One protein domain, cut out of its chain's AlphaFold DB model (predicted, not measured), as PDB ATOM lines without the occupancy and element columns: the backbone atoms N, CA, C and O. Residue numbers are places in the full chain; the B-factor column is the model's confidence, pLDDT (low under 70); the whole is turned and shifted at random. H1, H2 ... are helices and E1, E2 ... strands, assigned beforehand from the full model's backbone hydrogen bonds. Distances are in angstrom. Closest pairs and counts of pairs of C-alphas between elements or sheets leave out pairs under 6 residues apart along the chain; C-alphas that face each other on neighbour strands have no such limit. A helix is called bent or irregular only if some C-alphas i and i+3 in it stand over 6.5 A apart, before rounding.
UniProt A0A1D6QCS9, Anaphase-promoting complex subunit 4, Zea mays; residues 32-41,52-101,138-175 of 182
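What this domain is: This is residues 32 to 41, 52 to 101 and 138 to 175 of the 182 residues of the protein "Anaphase-promoting complex subunit 4" of Zea mays (UniProt A0A1D6QCS9). One strongly twisted sheet of six strands, curled like part of a barrel but open, makes the body, and the short helix H2 sits over one face of it at E4. The hairpin of E5 and E6 makes one far edge of the sheet, E1 the other, and the small helix H1 only grazes the sheet. The printed part has 98 residues, with two named helices and six named strands in the chain order E1 E2 E3 H1 E4 H2 E5 E6. The sheet's order is E1 E2 E3 E4 E5 E6, mixed, and the class is mixed, helices and strands. The whole is only just compact, close to loose, with a radius of gyration of the C-alphas of 14.7 A, and elongated, with spans of 49 by 30 by 23 A.

Where its parts are: E1 is residues 34 to 40, 20.5 A long, beginning at C-alpha 34 at (239.508, 151.152, 299.883). E2 is residues 53 to 61, 25.0 A, and E3 residues 71 to 78, 23.2 A. H1 is residues 86 to 89, 6.1 A, neither bent nor irregular, but only just. E4 is residues 90 to 96, 20.2 A. H2 is residues 151 to 158, 11.3 A, with C-alpha 151 at (238.114, 173.174, 293.906). E5 is residues 160 to 164, 12.9 A. E6 is residues 172 to 174, 6.6 A, ending at C-alpha 174 at (234.527, 154.131, 277.558).

How they stand to each other: E1 and E2 are antiparallel, with N 37 and O 56 3.0 A apart. E2 and E3 form an antiparallel hairpin, with N 57 and O 75 at 2.8 A. E3 and E4 are antiparallel, with N 76 and O 91 at 2.7 A. E4 and E5 are parallel at 36 degrees, with N 161 and O 94 at 2.8 A. The hairpin of E5 and E6 is antiparallel, with N 172 and O 164 at 3.2 A. E5's pairing is staggered: residues 160 to 162 pair with E4 and 162 to 164 with E6. Residues 91 to 92 of E4 also pair, antiparallel, with residues 143 to 144. H2 is on the sheet at a height of 8.1 A, only just over E4 with 3 of its C-alphas, and runs along the strands, at 25 degrees to E4 on the local plane; the closest C-alphas, of Phe 93 and Leu 156, are 5.4 A apart. H1 and H2 are apart. In H2 every O i to N i+4 pair is within hydrogen-bond range; H1 is too short for such a pair.

The domain as a whole: The C-alphas farthest apart, of Thr 84 and Met 168, are 49.9 A apart. Residues 42 to 51 are cut out, with 5.7 A between C-alphas 41 and 52, and residues 102 to 137, with 24.0 A between C-alphas 101 and 138. Of the links printed whole, none is long. Residues 138 to 150 hold no named element. The mean pLDDT of the printed part is 75.5; under 70 are residues 41, 79 to 88, 146 to 151, 154 and 165 to 175.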
ATOM      1  N   SER A  32     233.630 151.183 303.474       76.19
ATOM      2  CA  SER A  32     233.730 151.547 302.062       76.19
ATOM      3  C   SER A  32     235.001 150.917 301.484       76.19
ATOM      4  O   SER A  32     236.081 151.155 302.040       76.19
ATOM      5  N   PRO A  33     234.903 150.126 300.400       86.00
ATOM      6  CA  PRO A  33     236.063 149.496 299.784       86.00
ATOM      7  C   PRO A  33     237.152 150.525 299.495       86.00
ATOM      8  O   PRO A  33     236.888 151.562 298.882       86.00
ATOM      9  N   THR A  34     238.353 150.263 300.001       90.62
ATOM     10  CA  THR A  34     239.508 151.152 299.883       90.62
ATOM     11  C   THR A  34     240.758 150.307 299.712       90.62
ATOM     12  O   THR A  34     240.977 149.360 300.460       90.62
ATOM     13  N   SER A  35     241.605 150.686 298.763       92.31
ATOM     14  CA  SER A  35     242.892 150.051 298.519       92.31
ATOM     15  C   SER A  35     243.971 151.108 298.370       92.31
ATOM     16  O   SER A  35     243.763 152.146 297.743       92.31
ATOM     17  N   ILE A  36     245.147 150.811 298.916       91.12
ATOM     18  CA  ILE A  36     246.333 151.664 298.843       91.12
ATOM     19  C   ILE A  36     247.489 150.801 298.348       91.12
ATOM     20  O   ILE A  36     247.694 149.698 298.853       91.12
ATOM     21  N   SER A  37     248.232 151.287 297.361       88.56
ATOM     22  CA  SER A  37     249.422 150.612 296.846       88.56
ATOM     23  C   SER A  37     250.493 151.624 296.469       88.56
ATOM     24  O   SER A  37     250.192 152.766 296.132       88.56
ATOM     25  N   PHE A  38     251.741 151.181 296.478       86.00
ATOM     26  CA  PHE A  38     252.901 151.974 296.098       86.00
ATOM     27  C   PHE A  38     253.689 151.207 295.040       86.00
ATOM     28  O   PHE A  38     253.974 150.020 295.214       86.00
ATOM     29  N   TYR A  39     254.025 151.882 293.944       82.00
ATOM     30  CA  TYR A  39     254.782 151.306 292.836       82.00
ATOM     31  C   TYR A  39     256.088 152.070 292.641       82.00
ATOM     32  O   TYR A  39     256.151 153.291 292.819       82.00
ATOM     33  N   LYS A  40     257.139 151.329 292.293       78.06
ATOM     34  CA  LYS A  40     258.434 151.894 291.933       78.06
ATOM     35  C   LYS A  40     258.432 152.189 290.440       78.06
ATOM     36  O   LYS A  40     258.036 151.339 289.655       78.06
ATOM     37  N   ASP A  41     258.890 153.375 290.073       69.25
ATOM     38  CA  ASP A  41     259.036 153.757 288.674       69.25
ATOM     39  C   ASP A  41     260.245 153.028 288.056       69.25
ATOM     40  O   ASP A  41     261.394 153.241 288.473       69.25
ATOM     41  N   SER A  52     261.837 157.430 292.357       70.44
ATOM     42  CA  SER A  52     260.478 157.971 292.284       70.44
ATOM     43  C   SER A  52     259.497 156.864 292.671       70.44
ATOM     44  O   SER A  52     259.315 155.876 291.960       70.44
ATOM     45  N   LEU A  53     258.892 157.001 293.849       75.38
ATOM     46  CA  LEU A  53     257.765 156.168 294.250       75.38
ATOM     47  C   LEU A  53     256.470 156.854 293.816       75.38
ATOM     48  O   LEU A  53     256.342 158.076 293.941       75.38
ATOM     49  N   THR A  54     255.516 156.078 293.318       83.69
ATOM     50  CA  THR A  54     254.168 156.568 293.039       83.69
ATOM     51  C   THR A  54     253.179 155.863 293.950       83.69
ATOM     52  O   THR A  54     253.052 154.637 293.920       83.69
ATOM     53  N   ASP A  55     252.449 156.659 294.719       86.88
ATOM     54  CA  ASP A  55     251.405 156.198 295.617       86.88
ATOM     55  C   ASP A  55     250.056 156.257 294.907       86.88
ATOM     56  O   ASP A  55     249.713 157.257 294.268       86.88
ATOM     57  N   TYR A  56     249.266 155.200 295.048       88.62
ATOM     58  CA  TYR A  56     247.902 155.130 294.551       88.62
ATOM     59  C   TYR A  56     246.944 154.850 295.702       88.62
ATOM     60  O   TYR A  56     247.173 153.974 296.536       88.62
ATOM     61  N   VAL A  57     245.838 155.584 295.710       90.88
ATOM     62  CA  VAL A  57     244.713 155.384 296.620       90.88
ATOM     63  C   VAL A  57     243.458 155.242 295.775       90.88
ATOM     64  O   VAL A  57     243.129 156.123 294.982       90.88
ATOM     65  N   CYS A  58     242.757 154.131 295.946       91.88
ATOM     66  CA  CYS A  58     241.475 153.860 295.316       91.88
ATOM     67  C   CYS A  58     240.429 153.707 296.419       91.88
ATOM     68  O   CYS A  58     240.665 152.970 297.375       91.88
ATOM     69  N   LEU A  59     239.301 154.410 296.330       92.06
ATOM     70  CA  LEU A  59     238.257 154.352 297.353       92.06
ATOM     71  C   LEU A  59     236.854 154.493 296.766       92.06
ATOM     72  O   LEU A  59     236.634 155.290 295.855       92.06
ATOM     73  N   LYS A  60     235.879 153.780 297.330       90.88
ATOM     74  CA  LYS A  60     234.461 154.017 297.037       90.88
ATOM     75  C   LYS A  60     234.019 155.323 297.695       90.88
ATOM     76  O   LYS A  60     234.142 155.497 298.907       90.88
ATOM     77  N   ILE A  61     233.508 156.241 296.886       87.62
ATOM     78  CA  ILE A  61     232.988 157.528 297.332       87.62
ATOM     79  C   ILE A  61     231.538 157.330 297.788       87.62
ATOM     80  O   ILE A  61     230.743 156.794 297.014       87.62
ATOM     81  N   PRO A  62     231.159 157.763 299.003       85.62
ATOM     82  CA  PRO A  62     229.778 157.667 299.459       85.62
ATOM     83  C   PRO A  62     228.807 158.420 298.548       85.62
ATOM     84  O   PRO A  62     229.074 159.559 298.140       85.62
ATOM     85  N   ASP A  63     227.662 157.800 298.279       83.88
ATOM     86  CA  ASP A  63     226.616 158.369 297.434       83.88
ATOM     87  C   ASP A  63     226.138 159.725 297.965       83.88
ATOM     88  O   ASP A  63     225.978 159.938 299.168       83.88
ATOM     89  N   GLY A  64     225.944 160.678 297.051       74.62
ATOM     90  CA  GLY A  64     225.504 162.034 297.386       74.62
ATOM     91  C   GLY A  64     226.609 162.963 297.897       74.62
ATOM     92  O   GLY A  64     226.384 164.170 297.965       74.62
ATOM     93  N   SER A  65     227.817 162.466 298.186       76.56
ATOM     94  CA  SER A  65     228.925 163.324 298.640       76.56
ATOM     95  C   SER A  65     229.450 164.260 297.541       76.56
ATOM     96  O   SER A  65     229.783 165.411 297.808       76.56
ATOM     97  N   LEU A  66     229.476 163.810 296.282       75.88
ATOM     98  CA  LEU A  66     229.934 164.599 295.130       75.88
ATOM     99  C   LEU A  66     228.798 164.939 294.155       75.88
ATOM    100  O   LEU A  66     229.063 165.109 292.966       75.88
ATOM    101  N   ASN A  67     227.538 164.991 294.608       78.25
ATOM    102  CA  ASN A  67     226.349 165.052 293.733       78.25
ATOM    103  C   ASN A  67     226.324 163.937 292.664       78.25
ATOM    104  O   ASN A  67     225.745 164.098 291.592       78.25
ATOM    105  N   LYS A  68     226.996 162.819 292.950       78.81
ATOM    106  CA  LYS A  68     227.054 161.611 292.130       78.81
ATOM    107  C   LYS A  68     226.825 160.400 293.022       78.81
ATOM    108  O   LYS A  68     227.002 160.480 294.242       78.81
ATOM    109  N   VAL A  69     226.423 159.309 292.394       85.00
ATOM    110  CA  VAL A  69     226.226 158.006 293.026       85.00
ATOM    111  C   VAL A  69     227.204 157.009 292.419       85.00
ATOM    112  O   VAL A  69     227.720 157.235 291.322       85.00
ATOM    113  N   ASN A  70     227.489 155.941 293.153       87.19
ATOM    114  CA  ASN A  70     228.228 154.775 292.693       87.19
ATOM    115  C   ASN A  70     229.588 155.119 292.059       87.19
ATOM    116  O   ASN A  70     229.955 154.642 290.984       87.19
ATOM    117  N   CYS A  71     230.329 156.012 292.717       89.06
ATOM    118  CA  CYS A  71     231.616 156.499 292.235       89.06
ATOM    119  C   CYS A  71     232.778 155.895 293.026       89.06
ATOM    120  O   CYS A  71     232.702 155.715 294.240       89.06
ATOM    121  N   ILE A  72     233.896 155.668 292.348       91.25
ATOM    122  CA  ILE A  72     235.183 155.312 292.943       91.25
ATOM    123  C   ILE A  72     236.174 156.430 292.622       91.25
ATOM    124  O   ILE A  72     236.302 156.840 291.473       91.25
ATOM    125  N   GLY A  73     236.871 156.940 293.630       90.56
ATOM    126  CA  GLY A  73     237.959 157.894 293.456       90.56
ATOM    127  C   GLY A  73     239.285 157.173 293.304       90.56
ATOM    128  O   GLY A  73     239.629 156.348 294.148       90.56
ATOM    129  N   VAL A  74     240.032 157.512 292.254       91.12
ATOM    130  CA  VAL A  74     241.409 157.056 292.047       91.12
ATOM    131  C   VAL A  74     242.324 158.265 292.159       91.12
ATOM    132  O   VAL A  74     242.191 159.230 291.405       91.12
ATOM    133  N   ILE A  75     243.244 158.221 293.117       89.56
ATOM    134  CA  ILE A  75     244.190 159.291 293.422       89.56
ATOM    135  C   ILE A  75     245.599 158.738 293.274       89.56
ATOM    136  O   ILE A  75     245.910 157.661 293.771       89.56
ATOM    137  N   LYS A  76     246.440 159.505 292.596       88.31
ATOM    138  CA  LYS A  76     247.852 159.259 292.348       88.31
ATOM    139  C   LYS A  76     248.665 160.381 292.987       88.31
ATOM    140  O   LYS A  76     248.426 161.555 292.699       88.31
ATOM    141  N   GLY A  77     249.630 160.024 293.825       84.06
ATOM    142  CA  GLY A  77     250.625 160.926 294.397       84.06
ATOM    143  C   GLY A  77     252.029 160.549 293.947       84.06
ATOM    144  O   GLY A  77     252.374 159.373 293.899       84.06
ATOM    145  N   SER A  78     252.846 161.543 293.602       73.56
ATOM    146  CA  SER A  78     254.274 161.331 293.341       73.56
ATOM    147  C   SER A  78     255.088 161.608 294.607       73.56
ATOM    148  O   SER A  78     254.984 162.680 295.204       73.56
ATOM    149  N   GLY A  79     255.893 160.629 295.018       60.75
ATOM    150  CA  GLY A  79     256.567 160.544 296.312       60.75
ATOM    151  C   GLY A  79     257.849 161.362 296.471       60.75
ATOM    152  O   GLY A  79     258.718 160.956 297.240       60.75
ATOM    153  N   ASN A  80     258.008 162.516 295.812       56.00
ATOM    154  CA  ASN A  80     259.166 163.385 296.079       56.00
ATOM    155  C   ASN A  80     258.920 164.258 297.332       56.00
ATOM    156  O   ASN A  80     258.745 165.477 297.270       56.00
ATOM    157  N   CYS A  81     258.825 163.597 298.489       48.72
ATOM    158  CA  CYS A  81     258.402 164.138 299.788       48.72
ATOM    159  C   CYS A  81     259.508 164.950 300.494       48.72
ATOM    160  O   CYS A  81     259.908 164.642 301.613       48.72
ATOM    161  N   CYS A  82     260.050 165.984 299.845       47.53
ATOM    162  CA  CYS A  82     261.094 166.816 300.465       47.53
ATOM    163  C   CYS A  82     260.741 168.300 300.608       47.53
ATOM    164  O   CYS A  82     261.551 169.061 301.130       47.53
ATOM    165  N   THR A  83     259.553 168.755 300.199       44.38
ATOM    166  CA  THR A  83     259.178 170.166 300.380       44.38
ATOM    167  C   THR A  83     257.702 170.341 300.713       44.38
ATOM    168  O   THR A  83     256.850 169.544 300.329       44.38
ATOM    169  N   THR A  84     257.391 171.450 301.382       44.62
ATOM    170  CA  THR A  84     256.045 171.966 301.696       44.62
ATOM    171  C   THR A  84     255.130 172.149 300.471       44.62
ATOM    172  O   THR A  84     253.949 172.451 300.623       44.62
ATOM    173  N   LEU A  85     255.653 171.927 299.261       47.78
ATOM    174  CA  LEU A  85     254.935 171.867 297.987       47.78
ATOM    175  C   LEU A  85     254.362 170.464 297.684       47.78
ATOM    176  O   LEU A  85     253.713 170.284 296.663       47.78
ATOM    177  N   SER A  86     254.558 169.471 298.560       52.09
ATOM    178  CA  SER A  86     254.219 168.049 298.352       52.09
ATOM    179  C   SER A  86     252.738 167.752 298.054       52.09
ATOM    180  O   SER A  86     252.444 166.734 297.432       52.09
ATOM    181  N   MET A  87     251.801 168.636 298.414       52.84
ATOM    182  CA  MET A  87     250.389 168.518 298.005       52.84
ATOM    183  C   MET A  87     250.156 168.840 296.515       52.84
ATOM    184  O   MET A  87     249.099 168.511 295.988       52.84
ATOM    185  N   MET A  88     251.112 169.473 295.823       54.16
ATOM    186  CA  MET A  88     250.977 169.892 294.418       54.16
ATOM    187  C   MET A  88     251.182 168.761 293.401       54.16
ATOM    188  O   MET A  88     250.913 168.960 292.221       54.16
ATOM    189  N   SER A  89     251.644 167.584 293.830       72.12
ATOM    190  CA  SER A  89     251.880 166.434 292.941       72.12
ATOM    191  C   SER A  89     250.771 165.382 293.002       72.12
ATOM    192  O   SER A  89     250.951 164.266 292.513       72.12
ATOM    193  N   LEU A  90     249.636 165.718 293.619       82.56
ATOM    194  CA  LEU A  90     248.464 164.855 293.659       82.56
ATOM    195  C   LEU A  90     247.645 165.045 292.390       82.56
ATOM    196  O   LEU A  90     247.439 166.158 291.912       82.56
ATOM    197  N   SER A  91     247.154 163.945 291.849       87.50
ATOM    198  CA  SER A  91     246.270 163.943 290.697       87.50
ATOM    199  C   SER A  91     245.261 162.813 290.823       87.50
ATOM    200  O   SER A  91     245.489 161.860 291.561       87.50
ATOM    201  N   GLY A  92     244.121 162.903 290.155       89.00
ATOM    202  CA  GLY A  92     243.101 161.869 290.265       89.00
ATOM    203  C   GLY A  92     241.982 161.999 289.250       89.00
ATOM    204  O   GLY A  92     241.927 162.958 288.475       89.00
ATOM    205  N   PHE A  93     241.089 161.019 289.277       89.75
ATOM    206  CA  PHE A  93     239.857 160.976 288.495       89.75
ATOM    207  C   PHE A  93     238.791 160.149 289.232       89.75
ATOM    208  O   PHE A  93     239.077 159.499 290.243       89.75
ATOM    209  N   LEU A  94     237.550 160.187 288.738       90.50
ATOM    210  CA  LEU A  94     236.456 159.359 289.249       90.50
ATOM    211  C   LEU A  94     236.100 158.263 288.244       90.50
ATOM    212  O   LEU A  94     235.926 158.530 287.057       90.50
ATOM    213  N   LEU A  95     235.923 157.045 288.733       90.38
ATOM    214  CA  LEU A  95     235.263 155.957 288.026       90.38
ATOM    215  C   LEU A  95     233.785 155.950 288.417       90.38
ATOM    216  O   LEU A  95     233.461 155.956 289.601       90.38
ATOM    217  N   HIS A  96     232.895 155.924 287.435       90.50
ATOM    218  CA  HIS A  96     231.461 155.759 287.627       90.50
ATOM    219  C   HIS A  96     231.067 154.322 287.296       90.50
ATOM    220  O   HIS A  96     231.274 153.850 286.171       90.50
ATOM    221  N   ILE A  97     230.500 153.634 288.282       89.38
ATOM    222  CA  ILE A  97     229.948 152.292 288.125       89.38
ATOM    223  C   ILE A  97     228.535 152.438 287.537       89.38
ATOM    224  O   ILE A  97     227.784 153.311 287.975       89.38
ATOM    225  N   PRO A  98     228.166 151.632 286.530       86.69
ATOM    226  CA  PRO A  98     226.870 151.741 285.874       86.69
ATOM    227  C   PRO A  98     225.713 151.448 286.833       86.69
ATOM    228  O   PRO A  98     225.849 150.682 287.789       86.69
ATOM    229  N   ASP A  99     224.558 152.040 286.538       86.19
ATOM    230  CA  ASP A  99     223.326 151.790 287.284       86.19
ATOM    231  C   ASP A  99     222.948 150.302 287.232       86.19
ATOM    232  O   ASP A  99     223.144 149.627 286.218       86.19
ATOM    233  N   GLY A 100     222.389 149.789 288.329       85.88
ATOM    234  CA  GLY A 100     222.053 148.367 288.468       85.88
ATOM    235  C   GLY A 100     223.208 147.492 288.964       85.88
ATOM    236  O   GLY A 100     223.035 146.282 289.097       85.88
ATOM    237  N   TYR A 101     224.364 148.087 289.255       87.06
ATOM    238  CA  TYR A 101     225.517 147.409 289.834       87.06
ATOM    239  C   TYR A 101     225.980 148.137 291.089       87.06
ATOM    240  O   TYR A 101     225.834 149.349 291.200       87.06
ATOM    241  N   GLU A 138     246.536 153.424 283.481       81.25
ATOM    242  CA  GLU A 138     247.355 154.121 282.476       81.25
ATOM    243  C   GLU A 138     246.558 154.615 281.260       81.25
ATOM    244  O   GLU A 138     246.934 155.602 280.632       81.25
ATOM    245  N   ASN A 139     245.416 153.983 280.971       82.31
ATOM    246  CA  ASN A 139     244.526 154.390 279.886       82.31
ATOM    247  C   ASN A 139     243.675 155.621 280.242       82.31
ATOM    248  O   ASN A 139     242.929 156.119 279.396       82.31
ATOM    249  N   PHE A 140     243.751 156.113 281.482       84.62
ATOM    250  CA  PHE A 140     242.975 157.255 281.947       84.62
ATOM    251  C   PHE A 140     243.851 158.485 282.155       84.62
ATOM    252  O   PHE A 140     244.997 158.423 282.599       84.62
ATOM    253  N   SER A 141     243.263 159.642 281.862       83.75
ATOM    254  CA  SER A 141     243.873 160.917 282.213       83.75
ATOM    255  C   SER A 141     243.767 161.140 283.722       83.75
ATOM    256  O   SER A 141     242.797 160.730 284.359       83.75
ATOM    257  N   PHE A 142     244.758 161.824 284.284       84.25
ATOM    258  CA  PHE A 142     244.780 162.245 285.677       84.25
ATOM    259  C   PHE A 142     244.710 163.762 285.739       84.25
ATOM    260  O   PHE A 142     245.517 164.442 285.105       84.25
ATOM    261  N   MET A 143     243.781 164.303 286.529       84.19
ATOM    262  CA  MET A 143     243.703 165.747 286.719       84.19
ATOM    263  C   MET A 143     244.430 166.165 287.993       84.19
ATOM    264  O   MET A 143     244.209 165.530 289.025       84.19
ATOM    265  N   PRO A 144     245.270 167.215 287.963       82.88
ATOM    266  CA  PRO A 144     245.939 167.695 289.163       82.88
ATOM    267  C   PRO A 144     244.916 168.134 290.216       82.88
ATOM    268  O   PRO A 144     243.948 168.843 289.923       82.88
ATOM    269  N   LEU A 145     245.152 167.705 291.450       79.00
ATOM    270  CA  LEU A 145     244.395 168.085 292.630       79.00
ATOM    271  C   LEU A 145     245.137 169.225 293.320       79.00
ATOM    272  O   LEU A 145     246.340 169.168 293.553       79.00
ATOM    273  N   SER A 146     244.411 170.286 293.642       68.69
ATOM    274  CA  SER A 146     244.926 171.366 294.477       68.69
ATOM    275  C   SER A 146     244.835 170.968 295.951       68.69
ATOM    276  O   SER A 146     243.976 170.191 296.340       68.69
ATOM    277  N   GLY A 147     245.651 171.545 296.833       63.69
ATOM    278  CA  GLY A 147     245.483 171.342 298.284       63.69
ATOM    279  C   GLY A 147     244.191 171.953 298.859       63.69
ATOM    280  O   GLY A 147     243.958 171.889 300.061       63.69
ATOM    281  N   THR A 148     243.358 172.589 298.026       62.31
ATOM    282  CA  THR A 148     242.175 173.346 298.435       62.31
ATOM    283  C   THR A 148     240.877 172.635 298.051       62.31
ATOM    284  O   THR A 148     240.556 172.397 296.885       62.31
ATOM    285  N   PHE A 149     240.062 172.346 299.061       61.03
ATOM    286  CA  PHE A 149     238.647 172.020 298.889       61.03
ATOM    287  C   PHE A 149     237.841 173.333 298.820       61.03
ATOM    288  O   PHE A 149     238.183 174.259 299.557       61.03
ATOM    289  N   PRO A 150     236.798 173.478 297.972       64.06
ATOM    290  CA  PRO A 150     236.112 172.473 297.149       64.06
ATOM    291  C   PRO A 150     236.593 172.388 295.688       64.06
ATOM    292  O   PRO A 150     235.989 171.667 294.897       64.06
ATOM    293  N   ALA A 151     237.650 173.112 295.298       66.12
ATOM    294  CA  ALA A 151     238.114 173.174 293.906       66.12
ATOM    295  C   ALA A 151     238.375 171.778 293.302       66.12
ATOM    296  O   ALA A 151     238.021 171.520 292.152       66.12
ATOM    297  N   ASN A 152     238.883 170.848 294.111       72.19
ATOM    298  CA  ASN A 152     239.090 169.453 293.720       72.19
ATOM    299  C   ASN A 152     237.815 168.709 293.331       72.19
ATOM    300  O   ASN A 152     237.866 167.877 292.433       72.19
ATOM    301  N   ILE A 153     236.677 169.002 293.970       71.62
ATOM    302  CA  ILE A 153     235.401 168.351 293.648       71.62
ATOM    303  C   ILE A 153     234.999 168.701 292.221       71.62
ATOM    304  O   ILE A 153     234.738 167.814 291.415       71.62
ATOM    305  N   TYR A 154     234.993 169.996 291.903       69.75
ATOM    306  CA  TYR A 154     234.661 170.478 290.564       69.75
ATOM    307  C   TYR A 154     235.622 169.927 289.518       69.75
ATOM    308  O   TYR A 154     235.209 169.564 288.420       69.75
ATOM    309  N   SER A 155     236.901 169.841 289.877       71.38
ATOM    310  CA  SER A 155     237.923 169.245 289.037       71.38
ATOM    311  C   SER A 155     237.633 167.763 288.752       71.38
ATOM    312  O   SER A 155     237.481 167.366 287.599       71.38
ATOM    313  N   LEU A 156     237.470 166.945 289.786       73.75
ATOM    314  CA  LEU A 156     237.199 165.513 289.653       73.75
ATOM    315  C   LEU A 156     235.868 165.222 288.948       73.75
ATOM    316  O   LEU A 156     235.772 164.281 288.168       73.75
ATOM    317  N   GLN A 157     234.847 166.057 289.152       74.94
ATOM    318  CA  GLN A 157     233.563 165.923 288.462       74.94
ATOM    319  C   GLN A 157     233.660 166.103 286.942       74.94
ATOM    320  O   GLN A 157     232.803 165.557 286.241       74.94
ATOM    321  N   LYS A 158     234.670 166.829 286.439       75.19
ATOM    322  CA  LYS A 158     234.942 166.956 284.998       75.19
ATOM    323  C   LYS A 158     235.597 165.707 284.416       75.19
ATOM    324  O   LYS A 158     235.405 165.426 283.236       75.19
ATOM    325  N   LEU A 159     236.352 164.964 285.227       80.62
ATOM    326  CA  LEU A 159     237.089 163.784 284.789       80.62
ATOM    327  C   LEU A 159     236.473 162.514 285.367       80.62
ATOM    328  O   LEU A 159     236.959 161.938 286.342       80.62
ATOM    329  N   VAL A 160     235.366 162.108 284.745       82.50
ATOM    330  CA  VAL A 160     234.644 160.889 285.104       82.50
ATOM    331  C   VAL A 160     234.717 159.884 283.975       82.50
ATOM    332  O   VAL A 160     234.380 160.176 282.830       82.50
ATOM    333  N   VAL A 161     235.168 158.692 284.328       83.75
ATOM    334  CA  VAL A 161     235.293 157.540 283.447       83.75
ATOM    335  C   VAL A 161     234.164 156.578 283.783       83.75
ATOM    336  O   VAL A 161     234.030 156.176 284.934       83.75
ATOM    337  N   THR A 162     233.354 156.202 282.799       83.56
ATOM    338  CA  THR A 162     232.189 155.337 283.021       83.56
ATOM    339  C   THR A 162     232.508 153.909 282.604       83.56
ATOM    340  O   THR A 162     232.961 153.654 281.487       83.56
ATOM    341  N   ILE A 163     232.250 152.958 283.496       82.25
ATOM    342  CA  ILE A 163     232.402 151.532 283.203       82.25
ATOM    343  C   ILE A 163     231.142 151.061 282.463       82.25
ATOM    344  O   ILE A 163     230.035 151.292 282.945       82.25
ATOM    345  N   LEU A 164     231.286 150.391 281.314       76.56
ATOM    346  CA  LEU A 164     230.179 149.667 280.681       76.56
ATOM    347  C   LEU A 164     230.434 148.163 280.759       76.56
ATOM    348  O   LEU A 164     231.512 147.663 280.435       76.56
ATOM    349  N   ILE A 165     229.409 147.430 281.176       69.38
ATOM    350  CA  ILE A 165     229.439 145.972 281.256       69.38
ATOM    351  C   ILE A 165     228.647 145.456 280.059       69.38
ATOM    352  O   ILE A 165     227.445 145.697 279.951       69.38
ATOM    353  N   SER A 166     229.335 144.800 279.124       63.56
ATOM    354  CA  SER A 166     228.701 144.189 277.958       63.56
ATOM    355  C   SER A 166     228.455 142.706 278.231       63.56
ATOM    356  O   SER A 166     229.365 142.011 278.671       63.56
ATOM    357  N   PRO A 167     227.262 142.168 277.936       57.97
ATOM    358  CA  PRO A 167     227.001 140.735 278.065       57.97
ATOM    359  C   PRO A 167     227.703 139.896 276.982       57.97
ATOM    360  O   PRO A 167     227.680 138.672 277.066       57.97
ATOM    361  N   MET A 168     228.277 140.532 275.950       54.78
ATOM    362  CA  MET A 168     228.897 139.857 274.798       54.78
ATOM    363  C   MET A 168     230.433 139.895 274.815       54.78
ATOM    364  O   MET A 168     231.068 139.049 274.195       54.78
ATOM    365  N   PHE A 169     231.024 140.863 275.514       47.72
ATOM    366  CA  PHE A 169     232.467 140.995 275.712       47.72
ATOM    367  C   PHE A 169     232.689 141.299 277.188       47.72
ATOM    368  O   PHE A 169     232.080 142.239 277.690       47.72
ATOM    369  N   ASP A 170     233.539 140.529 277.862       50.06
ATOM    370  CA  ASP A 170     233.665 140.504 279.327       50.06
ATOM    371  C   ASP A 170     233.885 141.874 280.013       50.06
ATOM    372  O   ASP A 170     233.644 141.982 281.213       50.06
ATOM    373  N   LEU A 171     234.270 142.938 279.291       53.16
ATOM    374  CA  LEU A 171     234.182 144.336 279.737       53.16
ATOM    375  C   LEU A 171     234.423 145.305 278.567       53.16
ATOM    376  O   LEU A 171     235.256 145.021 277.705       53.16
ATOM    377  N   LEU A 172     233.783 146.482 278.553       53.97
ATOM    378  CA  LEU A 172     234.186 147.563 277.649       53.97
ATOM    379  C   LEU A 172     234.163 148.919 278.371       53.97
ATOM    380  O   LEU A 172     233.121 149.404 278.793       53.97
ATOM    381  N   VAL A 173     235.331 149.537 278.549       53.75
ATOM    382  CA  VAL A 173     235.460 150.818 279.260       53.75
ATOM    383  C   VAL A 173     235.456 151.955 278.241       53.75
ATOM    384  O   VAL A 173     236.315 151.987 277.364       53.75
ATOM    385  N   TYR A 174     234.520 152.902 278.359       50.03
ATOM    386  CA  TYR A 174     234.527 154.131 277.558       50.03
ATOM    387  C   TYR A 174     234.837 155.347 278.434       50.03
ATOM    388  O   TYR A 174     234.241 155.563 279.488       50.03
ATOM    389  N   THR A 175     235.725 156.211 277.953       42.72
ATOM    390  CA  THR A 175     235.949 157.537 278.533       42.72
ATOM    391  C   THR A 175     234.966 158.529 277.906       42.72
ATOM    392  O   THR A 175     235.134 158.903 276.745       42.72
TER     393      THR A 175